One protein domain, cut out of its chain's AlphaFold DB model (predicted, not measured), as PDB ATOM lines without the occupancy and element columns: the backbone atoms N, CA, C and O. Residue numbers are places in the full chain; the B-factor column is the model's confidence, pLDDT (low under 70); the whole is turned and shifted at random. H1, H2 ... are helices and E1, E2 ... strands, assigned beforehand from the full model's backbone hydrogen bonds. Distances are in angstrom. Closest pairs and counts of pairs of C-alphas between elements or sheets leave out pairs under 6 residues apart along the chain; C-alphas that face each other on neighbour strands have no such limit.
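AT A GLANCE: This is residues 9 to 121 of the 167 residues of an uncharacterized protein of Undibacterium oligocarboniphilum (UniProt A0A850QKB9). One long helix, H5, runs through the middle of the domain, with the short helix H1 packed on one side of it and H3 crossing it steeply on the opposite side. H2 lies out beyond H1 at one end of the longest axis and H4 towards the other end, near the start of H5, while a long stretch without named elements, residues 46 to 67, links the short strand E1 to H3. The printed part has 113 residues, with five named helices and one named strand in the order H1, H2, E1, H3, H4, H5; the class is mostly helix, though under half of the residues are in named elements. The whole is compact, with a radius of gyration of the C-alphas of 14.4 A and spans of 43 by 32 by 22 A.

IN THESE COORDINATES: Find C-alpha 11 at (28.193, 40.314, 10.422), where H1 begins; it covers residues 11 to 15 and is 7.8 A long. Read on to H2, residues 27 to 36, 14.4 A, and then to E1, residues 43 to 45, 6.4 A. H3 starts at C-alpha 68, at (14.970, 51.519, 14.564), and runs to residue 76, 12.4 A. H4 follows at residues 84 to 90, 9.9 A. H5 takes residues 100 to 117, 25.1 A, and ends at C-alpha 117, at (19.849, 50.230, 7.625).

HOW THE PARTS SIT: Start at H5, whose residues 107 to 111 alone touch H1; the closest C-alphas, of Ile 12 and Ala 111, are 6.0 A apart. With residues 106 to 113 alone H5 touches H3, closest at the C-alphas of His 73 and Val 109, 5.8 A. H3 and H5 run opposite ways at a steep tilt of 54 degrees. H4 and H5 are close but not clearly touching, with the C-alphas of Trp 84 and Trp 102 closest at 7.3 A. H1 and H2 are also close but not clearly touching, the closest C-alphas being those of Ala 14 and Phe 30, 5.6 A. H2 and H5 are apart. E1 pairs with no named strand, but look at residues 9 to 10, which pair in parallel with its residues 44 to 45. In H2, H3, H4 and H5 every O i to N i+4 pair is within hydrogen-bond range; in H1 0 of 1 is, beside 2 of 2 O i to N i+3 pairs.

THE WHOLE: The two C-alphas farthest apart, of Asp 38 and Gly 92, are 43.6 A apart. The printed part has no cut. The links from H1 to H2 and from E1 to H3 are long. Check the B-factor column at residues 17 to 25 and 63 to 65, where the model's pLDDT is under 70; the mean of the printed part is 86.8.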
ATOM      1  N   LEU A   9      25.515  39.909   3.771       86.38
ATOM      2  CA  LEU A   9      25.384  39.143   5.003       86.38
ATOM      3  C   LEU A   9      25.613  40.049   6.212       86.38
ATOM      4  O   LEU A   9      26.614  40.759   6.288       86.38
ATOM      5  N   SER A  10      24.705  40.007   7.189       87.38
ATOM      6  CA  SER A  10      24.929  40.690   8.464       87.38
ATOM      7  C   SER A  10      26.078  40.031   9.221       87.38
ATOM      8  O   SER A  10      26.046  38.829   9.492       87.38
ATOM      9  N   ALA A  11      27.074  40.820   9.628       85.56
ATOM     10  CA  ALA A  11      28.193  40.314  10.422       85.56
ATOM     11  C   ALA A  11      27.775  39.808  11.816       85.56
ATOM     12  O   ALA A  11      28.557  39.135  12.484       85.56
ATOM     13  N   ILE A  12      26.530  40.060  12.239       86.12
ATOM     14  CA  ILE A  12      25.950  39.470  13.454       86.12
ATOM     15  C   ILE A  12      25.918  37.945  13.407       86.12
ATOM     16  O   ILE A  12      26.047  37.331  14.463       86.12
ATOM     17  N   GLY A  13      25.885  37.328  12.221       75.62
ATOM     18  CA  GLY A  13      26.003  35.871  12.088       75.62
ATOM     19  C   GLY A  13      27.273  35.297  12.738       75.62
ATOM     20  O   GLY A  13      27.305  34.139  13.149       75.62
ATOM     21  N   ALA A  14      28.317  36.112  12.920       75.06
ATOM     22  CA  ALA A  14      29.526  35.730  13.648       75.06
ATOM     23  C   ALA A  14      29.303  35.567  15.167       75.06
ATOM     24  O   ALA A  14      30.029  34.835  15.836       75.06
ATOM     25  N   SER A  15      28.287  36.248  15.697       75.25
ATOM     26  CA  SER A  15      27.892  36.274  17.113       75.25
ATOM     27  C   SER A  15      26.834  35.214  17.439       75.25
ATOM     28  O   SER A  15      26.456  35.042  18.602       75.25
ATOM     29  N   GLU A  16      26.353  34.494  16.422       72.75
ATOM     30  CA  GLU A  16      25.420  33.384  16.565       72.75
ATOM     31  C   GLU A  16      26.121  32.108  17.035       72.75
ATOM     32  O   GLU A  16      27.288  31.826  16.723       72.75
ATOM     33  N   ARG A  17      25.364  31.296  17.778       68.31
ATOM     34  CA  ARG A  17      25.822  29.984  18.219       68.31
ATOM     35  C   ARG A  17      25.992  29.077  17.004       68.31
ATOM     36  O   ARG A  17      25.051  28.789  16.271       68.31
ATOM     37  N   GLN A  18      27.205  28.590  16.830       67.12
ATOM     38  CA  GLN A  18      27.578  27.688  15.756       67.12
ATOM     39  C   GLN A  18      26.958  26.299  15.992       67.12
ATOM     40  O   GLN A  18      26.650  25.925  17.126       67.12
ATOM     41  N   ARG A  19      26.819  25.483  14.935       60.41
ATOM     42  CA  ARG A  19      26.245  24.120  15.036       60.41
ATOM     43  C   ARG A  19      26.990  23.201  16.013       60.41
ATOM     44  O   ARG A  19      26.386  22.283  16.551       60.41
ATOM     45  N   ASN A  20      28.274  23.460  16.269       58.84
ATOM     46  CA  ASN A  20      29.079  22.739  17.261       58.84
ATOM     47  C   ASN A  20      28.841  23.215  18.711       58.84
ATOM     48  O   ASN A  20      29.516  22.766  19.630       58.84
ATOM     49  N   GLY A  21      27.902  24.138  18.921       59.12
ATOM     50  CA  GLY A  21      27.528  24.659  20.224       59.12
ATOM     51  C   GLY A  21      28.375  25.830  20.730       59.12
ATOM     52  O   GLY A  21      27.974  26.405  21.741       59.12
ATOM     53  N   GLY A  22      29.468  26.195  20.047       64.12
ATOM     54  CA  GLY A  22      30.351  27.313  20.403       64.12
ATOM     55  C   GLY A  22      30.021  28.630  19.689       64.12
ATOM     56  O   GLY A  22      29.118  28.695  18.860       64.12
ATOM     57  N   TYR A  23      30.781  29.679  19.999       65.94
ATOM     58  CA  TYR A  23      30.765  30.975  19.307       65.94
ATOM     59  C   TYR A  23      32.088  31.149  18.547       65.94
ATOM     60  O   TYR A  23      33.076  30.508  18.909       65.94
ATOM     61  N   ALA A  24      32.122  31.972  17.495       66.00
ATOM     62  CA  ALA A  24      33.401  32.333  16.880       66.00
ATOM     63  C   ALA A  24      34.246  33.101  17.909       66.00
ATOM     64  O   ALA A  24      33.738  34.020  18.554       66.00
ATOM     65  N   SER A  25      35.512  32.719  18.084       66.31
ATOM     66  CA  SER A  25      36.378  33.356  19.084       66.31
ATOM     67  C   SER A  25      36.834  34.752  18.641       66.31
ATOM     68  O   SER A  25      37.157  35.607  19.463       66.31
ATOM     69  N   ASN A  26      36.832  34.992  17.327       73.38
ATOM     70  CA  ASN A  26      37.184  36.253  16.695       73.38
ATOM     71  C   ASN A  26      36.527  36.374  15.306       73.38
ATOM     72  O   ASN A  26      36.054  35.394  14.725       73.38
ATOM     73  N   PHE A  27      36.530  37.586  14.748       77.31
ATOM     74  CA  PHE A  27      35.940  37.857  13.435       77.31
ATOM     75  C   PHE A  27      36.685  37.173  12.271       77.31
ATOM     76  O   PHE A  27      36.084  36.883  11.235       77.31
ATOM     77  N   ALA A  28      37.982  36.877  12.419       81.31
ATOM     78  CA  ALA A  28      38.757  36.202  11.377       81.31
ATOM     79  C   ALA A  28      38.298  34.752  11.164       81.31
ATOM     80  O   ALA A  28      38.189  34.320  10.020       81.31
ATOM     81  N   GLU A  29      37.926  34.033  12.228       80.50
ATOM     82  CA  GLU A  29      37.319  32.698  12.116       80.50
ATOM     83  C   GLU A  29      36.000  32.720  11.340       80.50
ATOM     84  O   GLU A  29      35.706  31.796  10.580       80.50
ATOM     85  N   PHE A  30      35.191  33.767  11.519       81.62
ATOM     86  CA  PHE A  30      33.956  33.927  10.761       81.62
ATOM     87  C   PHE A  30      34.238  34.158   9.272       81.62
ATOM     88  O   PHE A  30      33.645  33.483   8.435       81.62
ATOM     89  N   LYS A  31      35.201  35.025   8.936       81.94
ATOM     90  CA  LYS A  31      35.629  35.231   7.541       81.94
ATOM     91  C   LYS A  31      36.180  33.953   6.908       81.94
ATOM     92  O   LYS A  31      35.759  33.607   5.812       81.94
ATOM     93  N   ALA A  32      37.020  33.204   7.622       84.12
ATOM     94  CA  ALA A  32      37.562  31.935   7.135       84.12
ATOM     95  C   ALA A  32      36.459  30.898   6.846       84.12
ATOM     96  O   ALA A  32      36.546  30.141   5.882       84.12
ATOM     97  N   LYS A  33      35.380  30.878   7.642       82.12
ATOM     98  CA  LYS A  33      34.207  30.032   7.361       82.12
ATOM     99  C   LYS A  33      33.469  30.458   6.097       82.12
ATOM    100  O   LYS A  33      33.014  29.590   5.359       82.12
ATOM    101  N   LEU A  34      33.339  31.762   5.854       84.88
ATOM    102  CA  LEU A  34      32.730  32.271   4.625       84.88
ATOM    103  C   LEU A  34      33.585  31.927   3.409       84.88
ATOM    104  O   LEU A  34      33.048  31.449   2.419       84.88
ATOM    105  N   GLU A  35      34.904  32.086   3.503       85.38
ATOM    106  CA  GLU A  35      35.840  31.662   2.457       85.38
ATOM    107  C   GLU A  35      35.705  30.165   2.157       85.38
ATOM    108  O   GLU A  35      35.540  29.783   1.003       85.38
ATOM    109  N   GLY A  36      35.667  29.316   3.190       84.81
ATOM    110  CA  GLY A  36      35.466  27.872   3.028       84.81
ATOM    111  C   GLY A  36      34.099  27.473   2.452       84.81
ATOM    112  O   GLY A  36      33.948  26.348   1.982       84.81
ATOM    113  N   ALA A  37      33.116  28.375   2.476       83.12
ATOM    114  CA  ALA A  37      31.790  28.190   1.890       83.12
ATOM    115  C   ALA A  37      31.633  28.866   0.514       83.12
ATOM    116  O   ALA A  37      30.510  28.967   0.026       83.12
ATOM    117  N   ASP A  38      32.728  29.349  -0.084       84.06
ATOM    118  CA  ASP A  38      32.737  30.130  -1.333       84.06
ATOM    119  C   ASP A  38      31.916  31.437  -1.249       84.06
ATOM    120  O   ASP A  38      31.401  31.975  -2.227       84.06
ATOM    121  N   LEU A  39      31.799  31.976  -0.033       83.44
ATOM    122  CA  LEU A  39      31.131  33.237   0.295       83.44
ATOM    123  C   LEU A  39      32.127  34.336   0.682       83.44
ATOM    124  O   LEU A  39      31.721  35.375   1.192       83.44
ATOM    125  N   GLY A  40      33.430  34.147   0.448       81.44
ATOM    126  CA  GLY A  40      34.466  35.115   0.836       81.44
ATOM    127  C   GLY A  40      34.305  36.502   0.194       81.44
ATOM    128  O   GLY A  40      34.731  37.501   0.765       81.44
ATOM    129  N   ALA A  41      33.642  36.576  -0.964       83.81
ATOM    130  CA  ALA A  41      33.353  37.827  -1.665       83.81
ATOM    131  C   ALA A  41      32.041  38.506  -1.218       83.81
ATOM    132  O   ALA A  41      31.704  39.573  -1.736       83.81
ATOM    133  N   VAL A  42      31.279  37.909  -0.288       86.62
ATOM    134  CA  VAL A  42      30.019  38.499   0.177       86.62
ATOM    135  C   VAL A  42      30.283  39.806   0.919       86.62
ATOM    136  O   VAL A  42      31.175  39.905   1.764       86.62
ATOM    137  N   GLN A  43      29.475  40.824   0.638       89.12
ATOM    138  CA  GLN A  43      29.546  42.062   1.396       89.12
ATOM    139  C   GLN A  43      29.033  41.823   2.821       89.12
ATOM    140  O   GLN A  43      27.873  41.458   3.024       89.12
ATOM    141  N   LEU A  44      29.894  42.079   3.807       90.38
ATOM    142  CA  LEU A  44      29.535  42.026   5.221       90.38
ATOM    143  C   LEU A  44      29.000  43.375   5.702       90.38
ATOM    144  O   LEU A  44      29.673  44.401   5.589       90.38
ATOM    145  N   LEU A  45      27.793  43.361   6.261       91.06
ATOM    146  CA  LEU A  45      27.125  44.535   6.815       91.06
ATOM    147  C   LEU A  45      27.549  44.743   8.270       91.06
ATOM    148  O   LEU A  45      27.546  43.791   9.057       91.06
ATOM    149  N   LYS A  46      27.909  45.981   8.630       91.25
ATOM    150  CA  LYS A  46      28.355  46.320   9.987       91.25
ATOM    151  C   LYS A  46      27.144  46.595  10.886       91.25
ATOM    152  O   LYS A  46      26.405  47.537  10.614       91.25
ATOM    153  N   PRO A  47      26.945  45.835  11.973       91.50
ATOM    154  CA  PRO A  47      25.882  46.114  12.931       91.50
ATOM    155  C   PRO A  47      26.217  47.282  13.852       91.50
ATOM    156  O   PRO A  47      27.372  47.697  13.955       91.50
ATOM    157  N   ARG A  48      25.216  47.751  14.603       90.44
ATOM    158  CA  ARG A  48      25.444  48.604  15.779       90.44
ATOM    159  C   ARG A  48      26.285  47.873  16.819       90.44
ATOM    160  O   ARG A  48      26.040  46.702  17.103       90.44
ATOM    161  N   GLY A  49      27.261  48.574  17.388       89.19
ATOM    162  CA  GLY A  49      28.164  48.025  18.391       89.19
ATOM    163  C   GLY A  49      27.479  47.750  19.731       89.19
ATOM    164  O   GLY A  49      26.843  48.637  20.295       89.19
ATOM    165  N   TYR A  50      27.668  46.539  20.259       88.44
ATOM    166  CA  TYR A  50      27.215  46.103  21.580       88.44
ATOM    167  C   TYR A  50      28.316  45.328  22.302       88.44
ATOM    168  O   TYR A  50      28.885  44.380  21.749       88.44
ATOM    169  N   TRP A  51      28.576  45.695  23.561       83.94
ATOM    170  CA  TRP A  51      29.589  45.023  24.370       83.94
ATOM    171  C   TRP A  51      29.274  43.534  24.535       83.94
ATOM    172  O   TRP A  51      28.162  43.158  24.903       83.94
ATOM    173  N   GLY A  52      30.260  42.681  24.247       82.88
ATOM    174  CA  GLY A  52      30.129  41.227  24.367       82.88
ATOM    175  C   GLY A  52      29.242  40.565  23.305       82.88
ATOM    176  O   GLY A  52      29.070  39.345  23.364       82.88
ATOM    177  N   ILE A  53      28.702  41.330  22.348       85.75
ATOM    178  CA  ILE A  53      27.929  40.819  21.207       85.75
ATOM    179  C   ILE A  53      28.725  41.015  19.925       85.75
ATOM    180  O   ILE A  53      29.043  40.035  19.272       85.75
ATOM    181  N   THR A  54      29.077  42.253  19.579       85.69
ATOM    182  CA  THR A  54      29.723  42.573  18.299       85.69
ATOM    183  C   THR A  54      31.241  42.647  18.408       85.69
ATOM    184  O   THR A  54      31.778  43.011  19.452       85.69
ATOM    185  N   PHE A  55      31.932  42.417  17.292       82.94
ATOM    186  CA  PHE A  55      33.366  42.680  17.169       82.94
ATOM    187  C   PHE A  55      33.628  44.183  16.981       82.94
ATOM    188  O   PHE A  55      33.086  44.790  16.059       82.94
ATOM    189  N   TYR A  56      34.438  44.790  17.857       77.19
ATOM    190  CA  TYR A  56      34.645  46.249  17.892       77.19
ATOM    191  C   TYR A  56      35.312  46.826  16.640       77.19
ATOM    192  O   TYR A  56      35.070  47.978  16.288       77.19
ATOM    193  N   ASP A  57      36.137  46.035  15.960       81.44
ATOM    194  CA  ASP A  57      36.760  46.386  14.682       81.44
ATOM    195  C   ASP A  57      35.767  46.330  13.505       81.44
ATOM    196  O   ASP A  57      36.041  46.863  12.426       81.44
ATOM    197  N   PHE A  58      34.589  45.731  13.713       84.31
ATOM    198  CA  PHE A  58      33.570  45.532  12.689       84.31
ATOM    199  C   PHE A  58      32.149  45.874  13.171       84.31
ATOM    200  O   PHE A  58      31.197  45.123  12.959       84.31
ATOM    201  N   CYS A  59      31.979  47.047  13.784       89.19
ATOM    202  CA  CYS A  59      30.667  47.593  14.134       89.19
ATOM    203  C   CYS A  59      30.582  49.109  13.901       89.19
ATOM    204  O   CYS A  59      31.591  49.793  13.728       89.19
ATOM    205  N   LEU A  60      29.361  49.636  13.895       87.25
ATOM    206  CA  LEU A  60      29.066  51.064  13.863       87.25
ATOM    207  C   LEU A  60      28.899  51.593  15.288       87.25
ATOM    208  O   LEU A  60      28.292  50.936  16.137       87.25
ATOM    209  N   CYS A  61      29.404  52.799  15.543       80.94
ATOM    210  CA  CYS A  61      29.136  53.481  16.802       80.94
ATOM    211  C   CYS A  61      27.640  53.810  16.880       80.94
ATOM    212  O   CYS A  61      27.083  54.428  15.970       80.94
ATOM    213  N   ALA A  62      26.988  53.366  17.950       72.12
ATOM    214  CA  ALA A  62      25.574  53.612  18.167       72.12
ATOM    215  C   ALA A  62      25.326  55.119  18.351       72.12
ATOM    216  O   ALA A  62      25.822  55.721  19.301       72.12
ATOM    217  N   SER A  63      24.526  55.726  17.470       69.06
ATOM    218  CA  SER A  63      23.957  57.047  17.744       69.06
ATOM    219  C   SER A  63      22.668  56.887  18.559       69.06
ATOM    220  O   SER A  63      21.903  55.941  18.352       69.06
ATOM    221  N   GLN A  64      22.418  57.802  19.500       59.47
ATOM    222  CA  GLN A  64      21.192  57.781  20.312       59.47
ATOM    223  C   GLN A  64      19.927  58.156  19.517       59.47
ATOM    224  O   GLN A  64      18.826  57.895  19.984       59.47
ATOM    225  N   ALA A  65      20.066  58.753  18.328       59.81
ATOM    226  CA  ALA A  65      18.936  59.255  17.546       59.81
ATOM    227  C   ALA A  65      18.190  58.161  16.757       59.81
ATOM    228  O   ALA A  65      17.038  58.361  16.376       59.81
ATOM    229  N   ASP A  66      18.825  57.014  16.504       75.56
ATOM    230  CA  ASP A  66      18.208  55.927  15.747       75.56
ATOM    231  C   ASP A  66      17.441  54.961  16.667       75.56
ATOM    232  O   ASP A  66      18.040  54.149  17.380       75.56
ATOM    233  N   LEU A  67      16.107  55.055  16.617       90.69
ATOM    234  CA  LEU A  67      15.154  54.204  17.343       90.69
ATOM    235  C   LEU A  67      14.782  52.917  16.586       90.69
ATOM    236  O   LEU A  67      13.955  52.147  17.076       90.69
ATOM    237  N   LEU A  68      15.333  52.674  15.390       94.56
ATOM    238  CA  LEU A  68      14.970  51.519  14.564       94.56
ATOM    239  C   LEU A  68      15.185  50.194  15.302       94.56
ATOM    240  O   LEU A  68      14.303  49.340  15.295       94.56
ATOM    241  N   GLU A  69      16.321  50.041  15.986       95.12
ATOM    242  CA  GLU A  69      16.632  48.826  16.750       95.12
ATOM    243  C   GLU A  69      15.566  48.538  17.816       95.12
ATOM    244  O   GLU A  69      15.088  47.409  17.937       95.12
ATOM    245  N   GLN A  70      15.160  49.568  18.559       95.56
ATOM    246  CA  GLN A  70      14.145  49.439  19.599       95.56
ATOM    247  C   GLN A  70      12.787  49.050  19.002       95.56
ATOM    248  O   GLN A  70      12.146  48.128  19.500       95.56
ATOM    249  N   LYS A  71      12.377  49.678  17.893       97.50
ATOM    250  CA  LYS A  71      11.118  49.341  17.206       97.50
ATOM    251  C   LYS A  71      11.103  47.895  16.708       97.50
ATOM    252  O   LYS A  71      10.093  47.207  16.842       97.50
ATOM    253  N   ILE A  72      12.218  47.416  16.152       97.75
ATOM    254  CA  ILE A  72      12.359  46.014  15.737       97.75
ATOM    255  C   ILE A  72      12.229  45.089  16.955       97.75
ATOM    256  O   ILE A  72      11.494  44.100  16.903       97.75
ATOM    257  N   HIS A  73      12.909  45.419  18.058       97.69
ATOM    258  CA  HIS A  73      12.852  44.644  19.298       97.69
ATOM    259  C   HIS A  73      11.431  44.543  19.853       97.69
ATOM    260  O   HIS A  73      10.990  43.446  20.174       97.69
ATOM    261  N   GLU A  74      10.696  45.649  19.919       97.81
ATOM    262  CA  GLU A  74       9.315  45.678  20.421       97.81
ATOM    263  C   GLU A  74       8.369  44.797  19.590       97.81
ATOM    264  O   GLU A  74       7.436  44.202  20.126       97.81
ATOM    265  N   ILE A  75       8.618  44.653  18.283       98.12
ATOM    266  CA  ILE A  75       7.831  43.760  17.420       98.12
ATOM    267  C   ILE A  75       8.233  42.293  17.625       98.12
ATOM    268  O   ILE A  75       7.372  41.415  17.746       98.12
ATOM    269  N   LEU A  76       9.536  42.002  17.622       97.69
ATOM    270  CA  LEU A  76      10.034  40.628  17.671       97.69
ATOM    271  C   LEU A  76       9.933  40.016  19.070       97.69
ATOM    272  O   LEU A  76       9.611  38.829  19.184       97.69
ATOM    273  N   PHE A  77      10.163  40.809  20.113       97.31
ATOM    274  CA  PHE A  77      10.318  40.372  21.499       97.31
ATOM    275  C   PHE A  77       9.654  41.341  22.499       97.31
ATOM    276  O   PHE A  77      10.333  41.829  23.405       97.31
ATOM    277  N   PRO A  78       8.333  41.591  22.392       96.50
ATOM    278  CA  PRO A  78       7.628  42.560  23.243       96.50
ATOM    279  C   PRO A  78       7.748  42.264  24.747       96.50
ATOM    280  O   PRO A  78       7.772  43.184  25.554       96.50
ATOM    281  N   ASP A  79       7.877  40.988  25.121       95.56
ATOM    282  CA  ASP A  79       7.955  40.540  26.520       95.56
ATOM    283  C   ASP A  79       9.403  40.375  27.027       95.56
ATOM    284  O   ASP A  79       9.658  39.690  28.024       95.56
ATOM    285  N   LYS A  80      10.388  40.915  26.300       95.62
ATOM    286  CA  LYS A  80      11.795  40.933  26.714       95.62
ATOM    287  C   LYS A  80      12.268  42.365  26.851       95.62
ATOM    288  O   LYS A  80      12.009  43.203  25.996       95.62
ATOM    289  N   GLU A  81      13.053  42.621  27.877       96.94
ATOM    290  CA  GLU A  81      13.676  43.909  28.102       96.94
ATOM    291  C   GLU A  81      14.719  44.185  27.013       96.94
ATOM    292  O   GLU A  81      15.515  43.319  26.624       96.94
ATOM    293  N   PHE A  82      14.696  45.413  26.500       95.06
ATOM    294  CA  PHE A  82      15.564  45.843  25.409       95.06
ATOM    295  C   PHE A  82      17.038  45.920  25.825       95.06
ATOM    296  O   PHE A  82      17.929  45.538  25.055       95.06
ATOM    297  N   LEU A  83      17.297  46.414  27.039       93.88
ATOM    298  CA  LEU A  83      18.633  46.547  27.606       93.88
ATOM    299  C   LEU A  83      19.012  45.289  28.388       93.88
ATOM    300  O   LEU A  83      18.195  44.704  29.097       93.88
ATOM    301  N   TRP A  84      20.284  44.897  28.283       93.94
ATOM    302  CA  TRP A  84      20.809  43.729  28.994       93.94
ATOM    303  C   TRP A  84      20.653  43.856  30.510       93.94
ATOM    304  O   TRP A  84      20.208  42.915  31.156       93.94
ATOM    305  N   LEU A  85      20.998  45.020  31.069       94.56
ATOM    306  CA  LEU A  85      20.949  45.234  32.517       94.56
ATOM    307  C   LEU A  85      19.526  45.083  33.062       94.56
ATOM    308  O   LEU A  85      19.341  44.425  34.081       94.56
ATOM    309  N   ASP A  86      18.529  45.600  32.342       96.25
ATOM    310  CA  ASP A  86      17.120  45.455  32.709       96.25
ATOM    311  C   ASP A  86      16.681  43.986  32.633       96.25
ATOM    312  O   ASP A  86      16.078  43.461  33.570       96.25
ATOM    313  N   TYR A  87      17.052  43.284  31.553       96.38
ATOM    314  CA  TYR A  87      16.752  41.860  31.383       96.38
ATOM    315  C   TYR A  87      17.369  41.000  32.493       96.38
ATOM    316  O   TYR A  87      16.719  40.073  32.992       96.38
ATOM    317  N   ALA A  88      18.625  41.288  32.849       96.31
ATOM    318  CA  ALA A  88      19.372  40.581  33.877       96.31
ATOM    319  C   ALA A  88      18.768  40.834  35.261       96.31
ATOM    320  O   ALA A  88      18.490  39.879  35.987       96.31
ATOM    321  N   TYR A  89      18.483  42.097  35.586       96.62
ATOM    322  CA  TYR A  89      17.857  42.489  36.845       96.62
ATOM    323  C   TYR A  89      16.487  41.829  37.031       96.62
ATOM    324  O   TYR A  89      16.252  41.185  38.054       96.62
ATOM    325  N   ALA A  90      15.623  41.883  36.012       96.25
ATOM    326  CA  ALA A  90      14.288  41.280  36.045       96.25
ATOM    327  C   ALA A  90      14.300  39.754  36.275       96.25
ATOM    328  O   ALA A  90      13.282  39.172  36.651       96.25
ATOM    329  N   ARG A  91      15.442  39.089  36.049       95.69
ATOM    330  CA  ARG A  91      15.609  37.630  36.178       95.69
ATOM    331  C   ARG A  91      16.607  37.211  37.257       95.69
ATOM    332  O   ARG A  91      16.865  36.017  37.383       95.69
ATOM    333  N   GLY A  92      17.165  38.153  38.019       95.81
ATOM    334  CA  GLY A  92      18.185  37.862  39.032       95.81
ATOM    335  C   GLY A  92      19.462  37.247  38.452       95.81
ATOM    336  O   GLY A  92      20.077  36.393  39.089       95.81
ATOM    337  N   LEU A  93      19.835  37.628  37.228       94.75
ATOM    338  CA  LEU A  93      21.030  37.129  36.548       94.75
ATOM    339  C   LEU A  93      22.251  38.021  36.830       94.75
ATOM    340  O   LEU A  93      22.099  39.237  36.963       94.75
ATOM    341  N   PRO A  94      23.466  37.446  36.862       92.69
ATOM    342  CA  PRO A  94      24.699  38.218  36.980       92.69
ATOM    343  C   PRO A  94      24.917  39.116  35.744       92.69
ATOM    344  O   PRO A  94      24.905  38.604  34.619       92.69
ATOM    345  N   PRO A  95      25.143  40.435  35.903       89.00
ATOM    346  CA  PRO A  95      25.273  41.372  34.782       89.00
ATOM    347  C   PRO A  95      26.534  41.159  33.930       89.00
ATOM    348  O   PRO A  95      26.587  41.612  32.789       89.00
ATOM    349  N   GLU A  96      27.549  40.470  34.442       88.25
ATOM    350  CA  GLU A  96      28.800  40.188  33.737       88.25
ATOM    351  C   GLU A  96      28.664  39.114  32.644       88.25
ATOM    352  O   GLU A  96      29.468  39.084  31.711       88.25
ATOM    353  N   ASN A  97      27.639  38.259  32.720       87.12
ATOM    354  CA  ASN A  97      27.486  37.103  31.839       87.12
ATOM    355  C   ASN A  97      26.194  37.197  31.029       87.12
ATOM    356  O   ASN A  97      25.116  36.876  31.525       87.12
ATOM    357  N   LEU A  98      26.314  37.589  29.755       89.19
ATOM    358  CA  LEU A  98      25.173  37.674  28.841       89.19
ATOM    359  C   LEU A  98      24.424  36.335  28.754       89.19
ATOM    360  O   LEU A  98      24.977  35.332  28.297       89.19
ATOM    361  N   ASP A  99      23.142  36.355  29.115       93.00
ATOM    362  CA  ASP A  99      22.237  35.222  28.943       93.00
ATOM    363  C   ASP A  99      22.087  34.876  27.462       93.00
ATOM    364  O   ASP A  99      21.925  35.747  26.600       93.00
ATOM    365  N   GLN A 100      22.069  33.580  27.165       90.62
ATOM    366  CA  GLN A 100      21.974  33.095  25.795       90.62
ATOM    367  C   GLN A 100      20.659  33.509  25.125       90.62
ATOM    368  O   GLN A 100      20.655  33.804  23.931       90.62
ATOM    369  N   ARG A 101      19.539  33.553  25.859       92.44
ATOM    370  CA  ARG A 101      18.240  33.889  25.253       92.44
ATOM    371  C   ARG A 101      18.155  35.370  24.913       92.44
ATOM    372  O   ARG A 101      17.634  35.703  23.852       92.44
ATOM    373  N   TRP A 102      18.672  36.241  25.781       94.94
ATOM    374  CA  TRP A 102      18.760  37.671  25.481       94.94
ATOM    375  C   TRP A 102      19.724  37.944  24.326       94.94
ATOM    376  O   TRP A 102      19.372  38.662  23.394       94.94
ATOM    377  N   ARG A 103      20.900  37.300  24.334       92.62
ATOM    378  CA  ARG A 103      21.883  37.407  23.249       92.62
ATOM    379  C   ARG A 103      21.275  37.028  21.899       92.62
ATOM    380  O   ARG A 103      21.409  37.799  20.959       92.62
ATOM    381  N   ASN A 104      20.593  35.886  21.807       92.38
ATOM    382  CA  ASN A 104      19.969  35.451  20.555       92.38
ATOM    383  C   ASN A 104      18.916  36.457  20.072       92.38
ATOM    384  O   ASN A 104      18.962  36.870  18.921       92.38
ATOM    385  N   ALA A 105      18.045  36.931  20.971       94.88
ATOM    386  CA  ALA A 105      17.052  37.947  20.629       94.88
ATOM    387  C   ALA A 105      17.706  39.244  20.119       94.88
ATOM    388  O   ALA A 105      17.264  39.821  19.128       94.88
ATOM    389  N   LYS A 106      18.796  39.690  20.754       95.00
ATOM    390  CA  LYS A 106      19.537  40.873  20.304       95.00
ATOM    391  C   LYS A 106      20.216  40.643  18.948       95.00
ATOM    392  O   LYS A 106      20.199  41.549  18.120       95.00
ATOM    393  N   CYS A 107      20.759  39.452  18.686       93.75
ATOM    394  CA  CYS A 107      21.296  39.100  17.370       93.75
ATOM    395  C   CYS A 107      20.215  39.159  16.280       93.75
ATOM    396  O   CYS A 107      20.438  39.786  15.249       93.75
ATOM    397  N   ASP A 108      19.030  38.597  16.527       95.62
ATOM    398  CA  ASP A 108      17.906  38.638  15.584       95.62
ATOM    399  C   ASP A 108      17.500  40.085  15.252       95.62
ATOM    400  O   ASP A 108      17.338  40.454  14.085       95.62
ATOM    401  N   VAL A 109      17.407  40.939  16.280       96.62
ATOM    402  CA  VAL A 109      17.124  42.372  16.121       96.62
ATOM    403  C   VAL A 109      18.202  43.059  15.281       96.62
ATOM    404  O   VAL A 109      17.877  43.774  14.335       96.62
ATOM    405  N   LEU A 110      19.483  42.839  15.592       95.38
ATOM    406  CA  LEU A 110      20.593  43.480  14.883       95.38
ATOM    407  C   LEU A 110      20.758  42.961  13.448       95.38
ATOM    408  O   LEU A 110      21.183  43.714  12.574       95.38
ATOM    409  N   ALA A 111      20.400  41.705  13.176       95.50
ATOM    410  CA  ALA A 111      20.387  41.149  11.827       95.50
ATOM    411  C   ALA A 111      19.382  41.884  10.930       95.50
ATOM    412  O   ALA A 111      19.750  42.322   9.837       95.50
ATOM    413  N   LEU A 112      18.150  42.090  11.410       96.88
ATOM    414  CA  LEU A 112      17.149  42.854  10.667       96.88
ATOM    415  C   LEU A 112      17.463  44.355  10.643       96.88
ATOM    416  O   LEU A 112      17.232  45.006   9.628       96.88
ATOM    417  N   TRP A 113      18.033  44.904  11.719       96.38
ATOM    418  CA  TRP A 113      18.496  46.291  11.730       96.38
ATOM    419  C   TRP A 113      19.523  46.532  10.622       96.38
ATOM    420  O   TRP A 113      19.360  47.483   9.869       96.38
ATOM    421  N   CYS A 114      20.524  45.653  10.460       94.50
ATOM    422  CA  CYS A 114      21.484  45.746   9.355       94.50
ATOM    423  C   CYS A 114      20.768  45.745   8.006       94.50
ATOM    424  O   CYS A 114      21.030  46.600   7.170       94.50
ATOM    425  N   HIS A 115      19.861  44.793   7.799       95.44
ATOM    426  CA  HIS A 115      19.109  44.682   6.553       95.44
ATOM    427  C   HIS A 115      18.386  45.988   6.197       95.44
ATOM    428  O   HIS A 115      18.539  46.482   5.088       95.44
ATOM    429  N   ILE A 116      17.661  46.577   7.150       95.31
ATOM    430  CA  ILE A 116      16.914  47.823   6.928       95.31
ATOM    431  C   ILE A 116      17.865  49.020   6.785       95.31
ATOM    432  O   ILE A 116      17.688  49.840   5.893       95.31
ATOM    433  N   HIS A 117      18.891  49.121   7.633       94.25
ATOM    434  CA  HIS A 117      19.849  50.230   7.625       94.25
ATOM    435  C   HIS A 117      20.652  50.327   6.320       94.25
ATOM    436  O   HIS A 117      21.058  51.417   5.930       94.25
ATOM    437  N   TYR A 118      20.896  49.191   5.663       92.81
ATOM    438  CA  TYR A 118      21.607  49.109   4.389       92.81
ATOM    439  C   TYR A 118      20.669  48.991   3.174       92.81
ATOM    440  O   TYR A 118      21.122  48.575   2.108       92.81
ATOM    441  N   ASP A 119      19.393  49.366   3.329       92.88
ATOM    442  CA  ASP A 119      18.381  49.408   2.263       92.88
ATOM    443  C   ASP A 119      18.190  48.062   1.534       92.88
ATOM    444  O   ASP A 119      18.097  47.990   0.308       92.88
ATOM    445  N   GLY A 120      18.162  46.960   2.286       92.44
ATOM    446  CA  GLY A 120      17.956  45.627   1.732       92.44
ATOM    447  C   GLY A 120      16.518  45.385   1.246       92.44
ATOM    448  O   GLY A 120      15.546  45.635   1.957       92.44
ATOM    449  N   ASP A 121      16.369  44.783   0.064       94.00
ATOM    450  CA  ASP A 121      15.049  44.488  -0.523       94.00
ATOM    451  C   ASP A 121      14.403  43.199   0.018       94.00
ATOM    452  O   ASP A 121      13.178  43.094   0.151       94.00
TER     453      ASP A 121